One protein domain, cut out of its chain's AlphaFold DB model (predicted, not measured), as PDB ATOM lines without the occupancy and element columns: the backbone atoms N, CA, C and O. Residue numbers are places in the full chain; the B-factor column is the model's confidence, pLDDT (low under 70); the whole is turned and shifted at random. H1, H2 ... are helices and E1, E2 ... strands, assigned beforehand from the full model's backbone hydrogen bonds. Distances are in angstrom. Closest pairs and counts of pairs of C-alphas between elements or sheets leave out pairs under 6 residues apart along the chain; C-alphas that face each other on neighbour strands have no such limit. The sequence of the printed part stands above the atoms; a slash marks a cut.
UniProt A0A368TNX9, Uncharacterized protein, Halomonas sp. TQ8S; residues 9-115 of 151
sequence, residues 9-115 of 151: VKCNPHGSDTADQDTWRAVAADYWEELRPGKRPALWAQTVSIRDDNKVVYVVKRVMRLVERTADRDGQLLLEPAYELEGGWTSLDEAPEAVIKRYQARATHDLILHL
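This is residues 9 to 115 of the 151 residues of an uncharacterized protein of Halomonas sp. TQ8S (UniProt A0A368TNX9). A long, twisted ribbon of three strands, E2, E3 and E4, with short E1 added beside E4, runs between two helices, H2 and H3, that each cross over its strands. The E2-E3 and E3-E4 hairpins reach out to the two ends of the longest axis, while residues 104 to 115, with H4, stick out as an arm. The 107 printed residues, with E1 H1 H2 E2 E3 E4 H3 H4 along the chain, are mixed, helices and strands; the antiparallel sheet has the order E1 E4 E3 E2. The whole is only just loose, close to compact, with a radius of gyration of the C-alphas of 16.0 A and spans of 51 by 41 by 26 A.

E3, residues 57 to 71, is 42.2 A long; E2, residues 39 to 51, 36.1 A; E4, residues 77 to 90, 35.2 A. E1, residues 9 to 11, begins at C-alpha 9 (80.250, 73.996, -7.041). H1 is residues 16 to 19, H2 21 to 28, H3 96 to 104 and H4 106 to 115, ending at C-alpha 115 (67.131, 79.123, 10.761).

E2, E3 and E4 form a meander, each strand the antiparallel neighbour of the one before; N 46 and O 62 are 2.8 A apart, N 65 and O 86 2.8 A. E1 and E4 are antiparallel neighbours, with N 9 and O 89 within hydrogen-bond range at 2.8 A. E2 bends by 53 degrees at residue 47, E4 by 79 degrees at residue 80. H2 is on the sheet at a height of 9.3 A, across the strands; its closest C-alphas to E2 are Ala 28 and Ala 42, 5.7 A. H3 is on it at 8.8 A, also across; C-alphas Val 63 and Pro 96 are its closest to E3, 5.8 A. H1 is only just not on the sheet, with 4 pairs of C-alphas within 10 A. H3 and H4 meet only through their link. In H2, H3 and H4 every O i to N i+4 pair is within hydrogen-bond range; H1 is too short for one.

The C-alphas of Asn 54 and Gln 76 are farthest apart, 51.2 A. The printed part has no cut and no long link. The mean pLDDT of the printed part is 82.3; residues 12 to 20, 105 and 107 are under 70.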
ATOM      1  N   VAL A   9      81.354  74.959  -6.957       84.88
ATOM      2  CA  VAL A   9      80.250  73.996  -7.041       84.88
ATOM      3  C   VAL A   9      80.772  72.632  -6.630       84.88
ATOM      4  O   VAL A   9      81.712  72.126  -7.236       84.88
ATOM      5  N   LYS A  10      80.168  72.024  -5.608       82.56
ATOM      6  CA  LYS A  10      80.553  70.678  -5.168       82.56
ATOM      7  C   LYS A  10      80.369  69.683  -6.315       82.56
ATOM      8  O   LYS A  10      79.280  69.616  -6.881       82.56
ATOM      9  N   CYS A  11      81.387  68.879  -6.607       73.88
ATOM     10  CA  CYS A  11      81.218  67.658  -7.382       73.88
ATOM     11  C   CYS A  11      81.327  66.464  -6.431       73.88
ATOM     12  O   CYS A  11      82.356  66.229  -5.801       73.88
ATOM     13  N   ASN A  12      80.225  65.732  -6.281       68.38
ATOM     14  CA  ASN A  12      80.276  64.404  -5.692       68.38
ATOM     15  C   ASN A  12      80.519  63.427  -6.848       68.38
ATOM     16  O   ASN A  12      79.602  63.244  -7.654       68.38
ATOM     17  N   PRO A  13      81.716  62.837  -6.977       64.06
ATOM     18  CA  PRO A  13      81.909  61.732  -7.904       64.06
ATOM     19  C   PRO A  13      80.952  60.594  -7.509       64.06
ATOM     20  O   PRO A  13      80.939  60.155  -6.360       64.06
ATOM     21  N   HIS A  14      80.103  60.165  -8.442       56.16
ATOM     22  CA  HIS A  14      79.138  59.080  -8.252       56.16
ATOM     23  C   HIS A  14      79.372  58.000  -9.317       56.16
ATOM     24  O   HIS A  14      79.614  58.317 -10.480       56.16
ATOM     25  N   GLY A  15      79.236  56.721  -8.950       59.00
ATOM     26  CA  GLY A  15      79.258  55.612  -9.910       59.00
ATOM     27  C   GLY A  15      80.659  55.287 -10.437       59.00
ATOM     28  O   GLY A  15      81.552  54.980  -9.652       59.00
ATOM     29  N   SER A  16      80.855  55.322 -11.761       46.88
ATOM     30  CA  SER A  16      82.108  54.927 -12.430       46.88
ATOM     31  C   SER A  16      83.336  55.744 -12.002       46.88
ATOM     32  O   SER A  16      84.439  55.218 -12.041       46.88
ATOM     33  N   ASP A  17      83.162  56.974 -11.503       52.91
ATOM     34  CA  ASP A  17      84.262  57.766 -10.924       52.91
ATOM     35  C   ASP A  17      84.840  57.132  -9.643       52.91
ATOM     36  O   ASP A  17      86.007  57.347  -9.324       52.91
ATOM     37  N   THR A  18      84.043  56.351  -8.902       53.31
ATOM     38  CA  THR A  18      84.504  55.558  -7.749       53.31
ATOM     39  C   THR A  18      85.118  54.225  -8.192       53.31
ATOM     40  O   THR A  18      85.941  53.669  -7.472       53.31
ATOM     41  N   ALA A  19      84.752  53.721  -9.378       52.22
ATOM     42  CA  ALA A  19      85.293  52.478  -9.933       52.22
ATOM     43  C   ALA A  19      86.759  52.620 -10.391       52.22
ATOM     44  O   ALA A  19      87.501  51.645 -10.353       52.22
ATOM     45  N   ASP A  20      87.201  53.840 -10.712       68.62
ATOM     46  CA  ASP A  20      88.587  54.168 -11.081       68.62
ATOM     47  C   ASP A  20      89.432  54.627  -9.877       68.62
ATOM     48  O   ASP A  20      90.264  55.536  -9.965       68.62
ATOM     49  N   GLN A  21      89.224  54.011  -8.711       71.75
ATOM     50  CA  GLN A  21      89.959  54.331  -7.486       71.75
ATOM     51  C   GLN A  21      91.483  54.258  -7.684       71.75
ATOM     52  O   GLN A  21      92.206  55.112  -7.173       71.75
ATOM     53  N   ASP A  22      91.974  53.298  -8.469       78.88
ATOM     54  CA  ASP A  22      93.402  53.167  -8.777       78.88
ATOM     55  C   ASP A  22      93.936  54.319  -9.634       78.88
ATOM     56  O   ASP A  22      95.039  54.806  -9.385       78.88
ATOM     57  N   THR A  23      93.138  54.836 -10.570       83.19
ATOM     58  CA  THR A  23      93.484  56.036 -11.345       83.19
ATOM     59  C   THR A  23      93.640  57.239 -10.421       83.19
ATOM     60  O   THR A  23      94.617  57.982 -10.517       83.19
ATOM     61  N   TRP A  24      92.718  57.420  -9.473       84.75
ATOM     62  CA  TRP A  24      92.793  58.530  -8.522       84.75
ATOM     63  C   TRP A  24      93.946  58.391  -7.537       84.75
ATOM     64  O   TRP A  24      94.584  59.389  -7.211       84.75
ATOM     65  N   ARG A  25      94.259  57.168  -7.099       85.94
ATOM     66  CA  ARG A  25      95.433  56.889  -6.263       85.94
ATOM     67  C   ARG A  25      96.734  57.177  -7.004       85.94
ATOM     68  O   ARG A  25      97.635  57.759  -6.409       85.94
ATOM     69  N   ALA A  26      96.813  56.821  -8.287       87.38
ATOM     70  CA  ALA A  26      97.970  57.116  -9.127       87.38
ATOM     71  C   ALA A  26      98.172  58.627  -9.298       87.38
ATOM     72  O   ALA A  26      99.283  59.115  -9.132       87.38
ATOM     73  N   VAL A  27      97.098  59.382  -9.552       88.62
ATOM     74  CA  VAL A  27      97.163  60.852  -9.625       88.62
ATOM     75  C   VAL A  27      97.555  61.463  -8.277       88.62
ATOM     76  O   VAL A  27      98.326  62.414  -8.238       88.62
ATOM     77  N   ALA A  28      97.047  60.918  -7.170       88.81
ATOM     78  CA  ALA A  28      97.308  61.412  -5.821       88.81
ATOM     79  C   ALA A  28      98.722  61.101  -5.295       88.81
ATOM     80  O   ALA A  28      99.089  61.641  -4.252       88.81
ATOM     81  N   ALA A  29      99.503  60.254  -5.977       88.75
ATOM     82  CA  ALA A  29     100.786  59.735  -5.492       88.75
ATOM     83  C   ALA A  29     101.761  60.831  -5.027       88.75
ATOM     84  O   ALA A  29     102.411  60.662  -3.995       88.75
ATOM     85  N   ASP A  30     101.789  61.966  -5.727       89.56
ATOM     86  CA  ASP A  30     102.694  63.087  -5.444       89.56
ATOM     87  C   ASP A  30     102.124  64.117  -4.451       89.56
ATOM     88  O   ASP A  30     102.806  65.072  -4.085       89.56
ATOM     89  N   TYR A  31     100.877  63.943  -4.005       89.69
ATOM     90  CA  TYR A  31     100.130  64.944  -3.231       89.69
ATOM     91  C   TYR A  31      99.802  64.499  -1.802       89.69
ATOM     92  O   TYR A  31      99.101  65.213  -1.087       89.69
ATOM     93  N   TRP A  32     100.247  63.311  -1.381       91.38
ATOM     94  CA  TRP A  32      99.918  62.769  -0.064       91.38
ATOM     95  C   TRP A  32     100.613  63.517   1.069       91.38
ATOM     96  O   TRP A  32     101.835  63.488   1.203       91.38
ATOM     97  N   GLU A  33      99.812  64.045   1.985       88.50
ATOM     98  CA  GLU A  33     100.275  64.618   3.242       88.50
ATOM     99  C   GLU A  33      99.780  63.763   4.409       88.50
ATOM    100  O   GLU A  33      98.625  63.339   4.453       88.50
ATOM    101  N   GLU A  34     100.642  63.468   5.380       83.94
ATOM    102  CA  GLU A  34     100.209  62.787   6.599       83.94
ATOM    103  C   GLU A  34      99.701  63.813   7.617       83.94
ATOM    104  O   GLU A  34     100.475  64.561   8.204       83.94
ATOM    105  N   LEU A  35      98.380  63.853   7.830       83.94
ATOM    106  CA  LEU A  35      97.775  64.747   8.825       83.94
ATOM    107  C   LEU A  35      97.905  64.198  10.249       83.94
ATOM    108  O   LEU A  35      98.072  64.956  11.201       83.94
ATOM    109  N   ARG A  36      97.709  62.885  10.404       82.06
ATOM    110  CA  ARG A  36      97.825  62.139  11.664       82.06
ATOM    111  C   ARG A  36      97.964  60.644  11.351       82.06
ATOM    112  O   ARG A  36      97.518  60.238  10.273       82.06
ATOM    113  N   PRO A  37      98.453  59.820  12.296       81.38
ATOM    114  CA  PRO A  37      98.558  58.380  12.089       81.38
ATOM    115  C   PRO A  37      97.241  57.780  11.586       81.38
ATOM    116  O   PRO A  37      96.169  58.017  12.150       81.38
ATOM    117  N   GLY A  38      97.331  57.059  10.471       81.69
ATOM    118  CA  GLY A  38      96.207  56.393   9.820       81.69
ATOM    119  C   GLY A  38      95.210  57.293   9.086       81.69
ATOM    120  O   GLY A  38      94.139  56.818   8.704       81.69
ATOM    121  N   LYS A  39      95.536  58.575   8.858       86.56
ATOM    122  CA  LYS A  39      94.763  59.464   7.979       86.56
ATOM    123  C   LYS A  39      95.666  60.364   7.136       86.56
ATOM    124  O   LYS A  39      96.311  61.275   7.661       86.56
ATOM    125  N   ARG A  40      95.607  60.187   5.815       90.50
ATOM    126  CA  ARG A  40      96.405  60.949   4.845       90.50
ATOM    127  C   ARG A  40      95.492  61.553   3.778       90.50
ATOM    128  O   ARG A  40      94.803  60.797   3.099       90.50
ATOM    129  N   PRO A  41      95.365  62.883   3.665       91.56
ATOM    130  CA  PRO A  41      94.754  63.509   2.497       91.56
ATOM    131  C   PRO A  41      95.764  63.723   1.362       91.56
ATOM    132  O   PRO A  41      96.943  63.953   1.606       91.56
ATOM    133  N   ALA A  42      95.260  63.734   0.135       92.88
ATOM    134  CA  ALA A  42      95.907  64.273  -1.049       92.88
ATOM    135  C   ALA A  42      95.004  65.334  -1.677       92.88
ATOM    136  O   ALA A  42      93.794  65.125  -1.813       92.88
ATOM    137  N   LEU A  43      95.585  66.477  -2.037       92.12
ATOM    138  CA  LEU A  43      94.885  67.645  -2.570       92.12
ATOM    139  C   LEU A  43      95.550  68.090  -3.867       92.12
ATOM    140  O   LEU A  43      96.754  68.316  -3.901       92.12
ATOM    141  N   TRP A  44      94.770  68.239  -4.936       92.19
ATOM    142  CA  TRP A  44      95.297  68.720  -6.213       92.19
ATOM    143  C   TRP A  44      94.233  69.456  -7.027       92.19
ATOM    144  O   TRP A  44      93.028  69.317  -6.804       92.19
ATOM    145  N   ALA A  45      94.682  70.260  -7.989       90.81
ATOM    146  CA  ALA A  45      93.819  70.895  -8.977       90.81
ATOM    147  C   ALA A  45      93.989  70.219 -10.340       90.81
ATOM    148  O   ALA A  45      95.090  69.832 -10.722       90.81
ATOM    149  N   GLN A  46      92.900  70.117 -11.094       88.88
ATOM    150  CA  GLN A  46      92.908  69.611 -12.457       88.88
ATOM    151  C   GLN A  46      92.131  70.550 -13.371       88.88
ATOM    152  O   GLN A  46      91.026  70.990 -13.050       88.88
ATOM    153  N   THR A  47      92.702  70.803 -14.539       87.69
ATOM    154  CA  THR A  47      92.021  71.488 -15.631       87.69
ATOM    155  C   THR A  47      91.405  70.441 -16.549       87.69
ATOM    156  O   THR A  47      92.101  69.554 -17.038       87.69
ATOM    157  N   VAL A  48      90.096  70.525 -16.761       85.56
ATOM    158  CA  VAL A  48      89.324  69.582 -17.569       85.56
ATOM    159  C   VAL A  48      88.610  70.346 -18.674       85.56
ATOM    160  O   VAL A  48      88.035  71.408 -18.446       85.56
ATOM    161  N   SER A  49      88.640  69.786 -19.876       83.00
ATOM    162  CA  SER A  49      87.895  70.303 -21.018       83.00
ATOM    163  C   SER A  49      86.542  69.599 -21.088       83.00
ATOM    164  O   SER A  49      86.489  68.397 -21.339       83.00
ATOM    165  N   ILE A  50      85.455  70.336 -20.875       79.19
ATOM    166  CA  ILE A  50      84.087  69.834 -21.033       79.19
ATOM    167  C   ILE A  50      83.587  70.255 -22.408       79.19
ATOM    168  O   ILE A  50      83.646  71.430 -22.764       79.19
ATOM    169  N   ARG A  51      83.093  69.296 -23.187       78.62
ATOM    170  CA  ARG A  51      82.418  69.573 -24.454       78.62
ATOM    171  C   ARG A  51      80.916  69.626 -24.203       78.62
ATOM    172  O   ARG A  51      80.360  68.661 -23.695       78.62
ATOM    173  N   ASP A  52      80.302  70.741 -24.559       75.25
ATOM    174  CA  ASP A  52      78.848  70.896 -24.557       75.25
ATOM    175  C   ASP A  52      78.231  70.271 -25.821       75.25
ATOM    176  O   ASP A  52      78.923  70.074 -26.827       75.25
ATOM    177  N   ASP A  53      76.928  69.992 -25.796       73.62
ATOM    178  CA  ASP A  53      76.171  69.395 -26.908       73.62
ATOM    179  C   ASP A  53      76.260  70.250 -28.184       73.62
ATOM    180  O   ASP A  53      76.293  69.741 -29.307       73.62
ATOM    181  N   ASN A  54      76.443  71.563 -28.012       73.56
ATOM    182  CA  ASN A  54      76.719  72.525 -29.081       73.56
ATOM    183  C   ASN A  54      78.169  72.481 -29.616       73.56
ATOM    184  O   ASN A  54      78.581  73.368 -30.362       73.56
ATOM    185  N   LYS A  55      78.963  71.468 -29.241       74.81
ATOM    186  CA  LYS A  55      80.383  71.265 -29.604       74.81
ATOM    187  C   LYS A  55      81.338  72.364 -29.130       74.81
ATOM    188  O   LYS A  55      82.500  72.379 -29.539       74.81
ATOM    189  N   VAL A  56      80.888  73.251 -28.248       75.38
ATOM    190  CA  VAL A  56      81.747  74.247 -27.603       75.38
ATOM    191  C   VAL A  56      82.545  73.558 -26.500       75.38
ATOM    192  O   VAL A  56      81.993  72.794 -25.710       75.38
ATOM    193  N   VAL A  57      83.858  73.792 -26.471       79.75
ATOM    194  CA  VAL A  57      84.747  73.239 -25.444       79.75
ATOM    195  C   VAL A  57      85.014  74.310 -24.396       79.75
ATOM    196  O   VAL A  57      85.573  75.362 -24.699       79.75
ATOM    197  N   TYR A  58      84.633  74.017 -23.160       79.75
ATOM    198  CA  TYR A  58      84.881  74.850 -21.996       79.75
ATOM    199  C   TYR A  58      86.036  74.271 -21.195       79.75
ATOM    200  O   TYR A  58      86.025  73.097 -20.829       79.75
ATOM    201  N   VAL A  59      87.024  75.108 -20.900       83.00
ATOM    202  CA  VAL A  59      88.110  74.757 -19.988       83.00
ATOM    203  C   VAL A  59      87.674  75.140 -18.582       83.00
ATOM    204  O   VAL A  59      87.463  76.315 -18.288       83.00
ATOM    205  N   VAL A  60      87.511  74.143 -17.722       85.94
ATOM    206  CA  VAL A  60      87.077  74.321 -16.336       85.94
ATOM    207  C   VAL A  60      88.114  73.751 -15.377       85.94
ATOM    208  O   VAL A  60      88.782  72.760 -15.666       85.94
ATOM    209  N   LYS A  61      88.251  74.383 -14.212       90.06
ATOM    210  CA  LYS A  61      89.128  73.921 -13.134       90.06
ATOM    211  C   LYS A  61      88.290  73.177 -12.098       90.06
ATOM    212  O   LYS A  61      87.212  73.630 -11.708       90.06
ATOM    213  N   ARG A  62      88.795  72.039 -11.631       89.81
ATOM    214  CA  ARG A  62      88.285  71.332 -10.451       89.81
ATOM    215  C   ARG A  62      89.390  71.140  -9.431       89.81
ATOM    216  O   ARG A  62      90.544  70.942  -9.795       89.81
ATOM    217  N   VAL A  63      89.022  71.197  -8.162       91.00
ATOM    218  CA  VAL A  63      89.877  70.812  -7.040       91.00
ATOM    219  C   VAL A  63      89.391  69.466  -6.537       91.00
ATOM    220  O   VAL A  63      88.188  69.276  -6.357       91.00
ATOM    221  N   MET A  64      90.324  68.547  -6.326       89.38
ATOM    222  CA  MET A  64      90.067  67.193  -5.859       89.38
ATOM    223  C   MET A  64      90.741  66.982  -4.505       89.38
ATOM    224  O   MET A  64      91.801  67.544  -4.220       89.38
ATOM    225  N   ARG A  65      90.105  66.162  -3.676       90.31
ATOM    226  CA  ARG A  65      90.580  65.749  -2.364       90.31
ATOM    227  C   ARG A  65      90.343  64.257  -2.206       90.31
ATOM    228  O   ARG A  65      89.196  63.831  -2.116       90.31
ATOM    229  N   LEU A  66      91.412  63.479  -2.125       90.56
ATOM    230  CA  LEU A  66      91.346  62.057  -1.798       90.56
ATOM    231  C   LEU A  66      91.817  61.865  -0.360       90.56
ATOM    232  O   LEU A  66      92.844  62.406   0.031       90.56
ATOM    233  N   VAL A  67      91.070  61.130   0.454       89.69
ATOM    234  CA  VAL A  67      91.448  60.830   1.838       89.69
ATOM    235  C   VAL A  67      91.608  59.335   1.990       89.69
ATOM    236  O   VAL A  67      90.648  58.599   1.792       89.69
ATOM    237  N   GLU A  68      92.794  58.910   2.403       90.06
ATOM    238  CA  GLU A  68      93.055  57.554   2.861       90.06
ATOM    239  C   GLU A  68      92.854  57.473   4.378       90.06
ATOM    240  O   GLU A  68      93.342  58.321   5.139       90.06
ATOM    241  N   ARG A  69      92.134  56.440   4.820       87.31
ATOM    242  CA  ARG A  69      92.009  56.050   6.225       87.31
ATOM    243  C   ARG A  69      92.433  54.598   6.388       87.31
ATOM    244  O   ARG A  69      91.860  53.729   5.745       87.31
ATOM    245  N   THR A  70      93.378  54.332   7.283       87.50
ATOM    246  CA  THR A  70      93.779  52.959   7.654       87.50
ATOM    247  C   THR A  70      93.206  52.526   9.001       87.50
ATOM    248  O   THR A  70      93.323  51.363   9.373       87.50
ATOM    249  N   ALA A  71      92.567  53.449   9.721       83.19
ATOM    250  CA  ALA A  71      91.840  53.182  10.951       83.19
ATOM    251  C   ALA A  71      90.452  53.821  10.892       83.19
ATOM    252  O   ALA A  71      90.261  54.884  10.282       83.19
ATOM    253  N   ASP A  72      89.484  53.177  11.530       78.88
ATOM    254  CA  ASP A  72      88.145  53.725  11.678       78.88
ATOM    255  C   ASP A  72      88.080  54.821  12.760       78.88
ATOM    256  O   ASP A  72      89.089  55.317  13.272       78.88
ATOM    257  N   ARG A  73      86.861  55.264  13.076       77.06
ATOM    258  CA  ARG A  73      86.632  56.317  14.070       77.06
ATOM    259  C   ARG A  73      86.953  55.887  15.505       77.06
ATOM    260  O   ARG A  73      87.183  56.768  16.332       77.06
ATOM    261  N   ASP A  74      86.932  54.584  15.767       79.75
ATOM    262  CA  ASP A  74      87.125  53.958  17.074       79.75
ATOM    263  C   ASP A  74      88.583  53.489  17.257       79.75
ATOM    264  O   ASP A  74      88.973  53.046  18.333       79.75
ATOM    265  N   GLY A  75      89.417  53.665  16.223       76.00
ATOM    266  CA  GLY A  75      90.838  53.329  16.222       76.00
ATOM    267  C   GLY A  75      91.133  51.903  15.758       76.00
ATOM    268  O   GLY A  75      92.294  51.494  15.783       76.00
ATOM    269  N   GLN A  76      90.124  51.154  15.309       81.88
ATOM    270  CA  GLN A  76      90.315  49.822  14.748       81.88
ATOM    271  C   GLN A  76      91.010  49.939  13.390       81.88
ATOM    272  O   GLN A  76      90.558  50.668  12.504       81.88
ATOM    273  N   LEU A  77      92.107  49.199  13.217       85.75
ATOM    274  CA  LEU A  77      92.794  49.103  11.932       85.75
ATOM    275  C   LEU A  77      91.897  48.394  10.915       85.75
ATOM    276  O   LEU A  77      91.318  47.343  11.208       85.75
ATOM    277  N   LEU A  78      91.809  48.975   9.724       84.38
ATOM    278  CA  LEU A  78      91.100  48.413   8.586       84.38
ATOM    279  C   LEU A  78      92.013  47.419   7.858       84.38
ATOM    280  O   LEU A  78      93.200  47.687   7.675       84.38
ATOM    281  N   LEU A  79      91.454  46.281   7.427       85.44
ATOM    282  CA  LEU A  79      92.179  45.289   6.616       85.44
ATOM    283  C   LEU A  79      92.634  45.879   5.274       85.44
ATOM    284  O   LEU A  79      93.717  45.559   4.792       85.44
ATOM    285  N   GLU A  80      91.824  46.773   4.714       83.62
ATOM    286  CA  GLU A  80      92.137  47.560   3.528       83.62
ATOM    287  C   GLU A  80      91.882  49.040   3.832       83.62
ATOM    288  O   GLU A  80      90.887  49.361   4.494       83.62
ATOM    289  N   PRO A  81      92.743  49.964   3.373       85.88
ATOM    290  CA  PRO A  81      92.501  51.382   3.574       85.88
ATOM    291  C   PRO A  81      91.198  51.822   2.900       85.88
ATOM    292  O   PRO A  81      90.938  51.508   1.738       85.88
ATOM    293  N   ALA A  82      90.389  52.597   3.615       85.38
ATOM    294  CA  ALA A  82      89.208  53.231   3.055       85.38
ATOM    295  C   ALA A  82      89.606  54.531   2.349       85.38
ATOM    296  O   ALA A  82      90.272  55.388   2.939       85.38
ATOM    297  N   TYR A  83      89.151  54.696   1.110       86.31
ATOM    298  CA  TYR A  83      89.413  55.880   0.301       86.31
ATOM    299  C   TYR A  83      88.132  56.687   0.093       86.31
ATOM    300  O   TYR A  83      87.097  56.152  -0.294       86.31
ATOM    301  N   GLU A  84      88.204  57.988   0.349       85.50
ATOM    302  CA  GLU A  84      87.089  58.923   0.188       85.50
ATOM    303  C   GLU A  84      87.509  60.039  -0.773       85.50
ATOM    304  O   GLU A  84      88.425  60.803  -0.467       85.50
ATOM    305  N   LEU A  85      86.864  60.109  -1.942       86.19
ATOM    306  CA  LEU A  85      87.117  61.130  -2.958       86.19
ATOM    307  C   LEU A  85      86.041  62.217  -2.891       86.19
ATOM    308  O   LEU A  85      84.848  61.948  -3.028       86.19
ATOM    309  N   GLU A  86      86.472  63.460  -2.744       85.12
ATOM    310  CA  GLU A  86      85.632  64.650  -2.799       85.12
ATOM    311  C   GLU A  86      86.194  65.626  -3.833       85.12
ATOM    312  O   GLU A  86      87.403  65.675  -4.067       85.12
ATOM    313  N   GLY A  87      85.339  66.454  -4.428       86.12
ATOM    314  CA  GLY A  87      85.811  67.520  -5.298       86.12
ATOM    315  C   GLY A  87      84.864  68.707  -5.399       86.12
ATOM    316  O   GLY A  87      83.728  68.706  -4.916       86.12
ATOM    317  N   GLY A  88      85.355  69.753  -6.053       87.19
ATOM    318  CA  GLY A  88      84.567  70.923  -6.406       87.19
ATOM    319  C   GLY A  88      85.060  71.576  -7.690       87.19
ATOM    320  O   GLY A  88      86.256  71.802  -7.865       87.19
ATOM    321  N   TRP A  89      84.130  71.918  -8.576       89.69
ATOM    322  CA  TRP A  89      84.377  72.805  -9.708       89.69
ATOM    323  C   TRP A  89      84.569  74.226  -9.203       89.69
ATOM    324  O   TRP A  89      83.801  74.693  -8.361       89.69
ATOM    325  N   THR A  90      85.563  74.939  -9.720       89.81
ATOM    326  CA  THR A  90      85.831  76.299  -9.265       89.81
ATOM    327  C   THR A  90      86.384  77.193 -10.363       89.81
ATOM    328  O   THR A  90      87.208  76.768 -11.167       89.81
ATOM    329  N   SER A  91      85.962  78.457 -10.365       88.88
ATOM    330  CA  SER A  91      86.626  79.524 -11.121       88.88
ATOM    331  C   SER A  91      87.659  80.284 -10.287       88.88
ATOM    332  O   SER A  91      88.202  81.279 -10.759       88.88
ATOM    333  N   LEU A  92      87.871  79.885  -9.028       87.38
ATOM    334  CA  LEU A  92      88.765  80.580  -8.113       87.38
ATOM    335  C   LEU A  92      90.221  80.271  -8.465       87.38
ATOM    336  O   LEU A  92      90.643  79.107  -8.550       87.38
ATOM    337  N   ASP A  93      91.004  81.334  -8.617       86.94
ATOM    338  CA  ASP A  93      92.452  81.241  -8.769       86.94
ATOM    339  C   ASP A  93      93.135  81.218  -7.400       86.94
ATOM    340  O   ASP A  93      93.868  82.115  -6.999       86.94
ATOM    341  N   GLU A  94      92.785  80.198  -6.622       88.56
ATOM    342  CA  GLU A  94      93.334  79.947  -5.297       88.56
ATOM    343  C   GLU A  94      93.955  78.548  -5.248       88.56
ATOM    344  O   GLU A  94      93.661  77.678  -6.085       88.56
ATOM    345  N   ALA A  95      94.810  78.341  -4.244       89.81
ATOM    346  CA  ALA A  95      95.385  77.041  -3.942       89.81
ATOM    347  C   ALA A  95      94.283  76.032  -3.536       89.81
ATOM    348  O   ALA A  95      93.283  76.438  -2.924       89.81
ATOM    349  N   PRO A  96      94.437  74.732  -3.858       88.50
ATOM    350  CA  PRO A  96      93.474  73.681  -3.516       88.50
ATOM    351  C   PRO A  96      92.990  73.724  -2.060       88.50
ATOM    352  O   PRO A  96      91.795  73.604  -1.787       88.50
ATOM    353  N   GLU A  97      93.901  73.974  -1.124       88.25
ATOM    354  CA  GLU A  97      93.656  74.023   0.316       88.25
ATOM    355  C   GLU A  97      92.685  75.154   0.674       88.25
ATOM    356  O   GLU A  97      91.755  74.965   1.462       88.25
ATOM    357  N   ALA A  98      92.870  76.332   0.070       88.56
ATOM    358  CA  ALA A  98      92.013  77.492   0.291       88.56
ATOM    359  C   ALA A  98      90.598  77.250  -0.256       88.56
ATOM    360  O   ALA A  98      89.611  77.526   0.431       88.56
ATOM    361  N   VAL A  99      90.489  76.643  -1.443       87.69
ATOM    362  CA  VAL A  99      89.202  76.275  -2.049       87.69
ATOM    363  C   VAL A  99      88.454  75.261  -1.177       87.69
ATOM    364  O   VAL A  99      87.271  75.449  -0.878       87.69
ATOM    365  N   ILE A 100      89.138  74.218  -0.697       83.69
ATOM    366  CA  ILE A 100      88.540  73.214   0.194       83.69
ATOM    367  C   ILE A 100      88.138  73.827   1.537       83.69
ATOM    368  O   ILE A 100      87.058  73.530   2.047       83.69
ATOM    369  N   LYS A 101      88.942  74.732   2.103       84.81
ATOM    370  CA  LYS A 101      88.591  75.441   3.340       84.81
ATOM    371  C   LYS A 101      87.310  76.265   3.182       84.81
ATOM    372  O   LYS A 101      86.469  76.266   4.082       84.81
ATOM    373  N   ARG A 102      87.121  76.927   2.034       83.62
ATOM    374  CA  ARG A 102      85.873  77.645   1.716       83.62
ATOM    375  C   ARG A 102      84.677  76.701   1.651       83.62
ATOM    376  O   ARG A 102      83.615  77.046   2.162       83.62
ATOM    377  N   TYR A 103      84.858  75.505   1.095       76.94
ATOM    378  CA  TYR A 103      83.822  74.471   1.094       76.94
ATOM    379  C   TYR A 103      83.489  73.968   2.512       76.94
ATOM    380  O   TYR A 103      82.321  73.807   2.863       76.94
ATOM    381  N   GLN A 104      84.498  73.773   3.366       74.19
ATOM    382  CA  GLN A 104      84.320  73.301   4.747       74.19
ATOM    383  C   GLN A 104      83.592  74.301   5.659       74.19
ATOM    384  O   GLN A 104      83.014  73.891   6.665       74.19
ATOM    385  N   ALA A 105      83.498  75.581   5.282       69.19
ATOM    386  CA  ALA A 105      82.635  76.567   5.947       69.19
ATOM    387  C   ALA A 105      81.118  76.303   5.756       69.19
ATOM    388  O   ALA A 105      80.276  77.164   6.032       69.19
ATOM    389  N   ARG A 106      80.747  75.100   5.302       70.12
ATOM    390  CA  ARG A 106      79.375  74.611   5.153       70.12
ATOM    391  C   ARG A 106      78.556  74.674   6.443       70.12
ATOM    392  O   ARG A 106      77.365  74.939   6.355       70.12
ATOM    393  N   ALA A 107      79.166  74.520   7.620       69.75
ATOM    394  CA  ALA A 107      78.440  74.571   8.895       69.75
ATOM    395  C   ALA A 107      77.608  75.860   9.061       69.75
ATOM    396  O   ALA A 107      76.466  75.812   9.512       69.75
ATOM    397  N   THR A 108      78.140  77.007   8.627       77.69
ATOM    398  CA  THR A 108      77.412  78.285   8.653       77.69
ATOM    399  C   THR A 108      76.239  78.295   7.672       77.69
ATOM    400  O   THR A 108      75.172  78.809   7.995       77.69
ATOM    401  N   HIS A 109      76.412  77.707   6.485       79.19
ATOM    402  CA  HIS A 109      75.343  77.601   5.489       79.19
ATOM    403  C   HIS A 109      74.219  76.681   5.978       79.19
ATOM    404  O   HIS A 109      73.053  77.055   5.896       79.19
ATOM    405  N   ASP A 110      74.568  75.522   6.541       82.25
ATOM    406  CA  ASP A 110      73.602  74.578   7.104       82.25
ATOM    407  C   ASP A 110      72.811  75.238   8.255       82.25
ATOM    408  O   ASP A 110      71.585  75.128   8.305       82.25
ATOM    409  N   LEU A 111      73.471  76.018   9.127       88.25
ATOM    410  CA  LEU A 111      72.797  76.799  10.172       88.25
ATOM    411  C   LEU A 111      71.804  77.817   9.593       88.25
ATOM    412  O   LEU A 111      70.678  77.911  10.080       88.25
ATOM    413  N   ILE A 112      72.191  78.567   8.557       88.69
ATOM    414  CA  ILE A 112      71.306  79.546   7.902       88.69
ATOM    415  C   ILE A 112      70.064  78.854   7.331       88.69
ATOM    416  O   ILE A 112      68.952  79.346   7.520       88.69
ATOM    417  N   LEU A 113      70.231  77.698   6.683       89.81
ATOM    418  CA  LEU A 113      69.113  76.917   6.153       89.81
ATOM    419  C   LEU A 113      68.184  76.423   7.270       89.81
ATOM    420  O   LEU A 113      66.964  76.513   7.142       89.81
ATOM    421  N   HIS A 114      68.740  75.963   8.393       90.62
ATOM    422  CA  HIS A 114      67.942  75.562   9.553       90.62
ATOM    423  C   HIS A 114      67.181  76.733  10.184       90.62
ATOM    424  O   HIS A 114      66.018  76.571  10.553       90.62
ATOM    425  N   LEU A 115      67.797  77.914  10.274       95.44
ATOM    426  CA  LEU A 115      67.131  79.123  10.761       95.44
ATOM    427  C   LEU A 115      66.010  79.575   9.820       95.44
ATOM    428  O   LEU A 115      64.938  79.941  10.298       95.44
TER     429      LEU A 115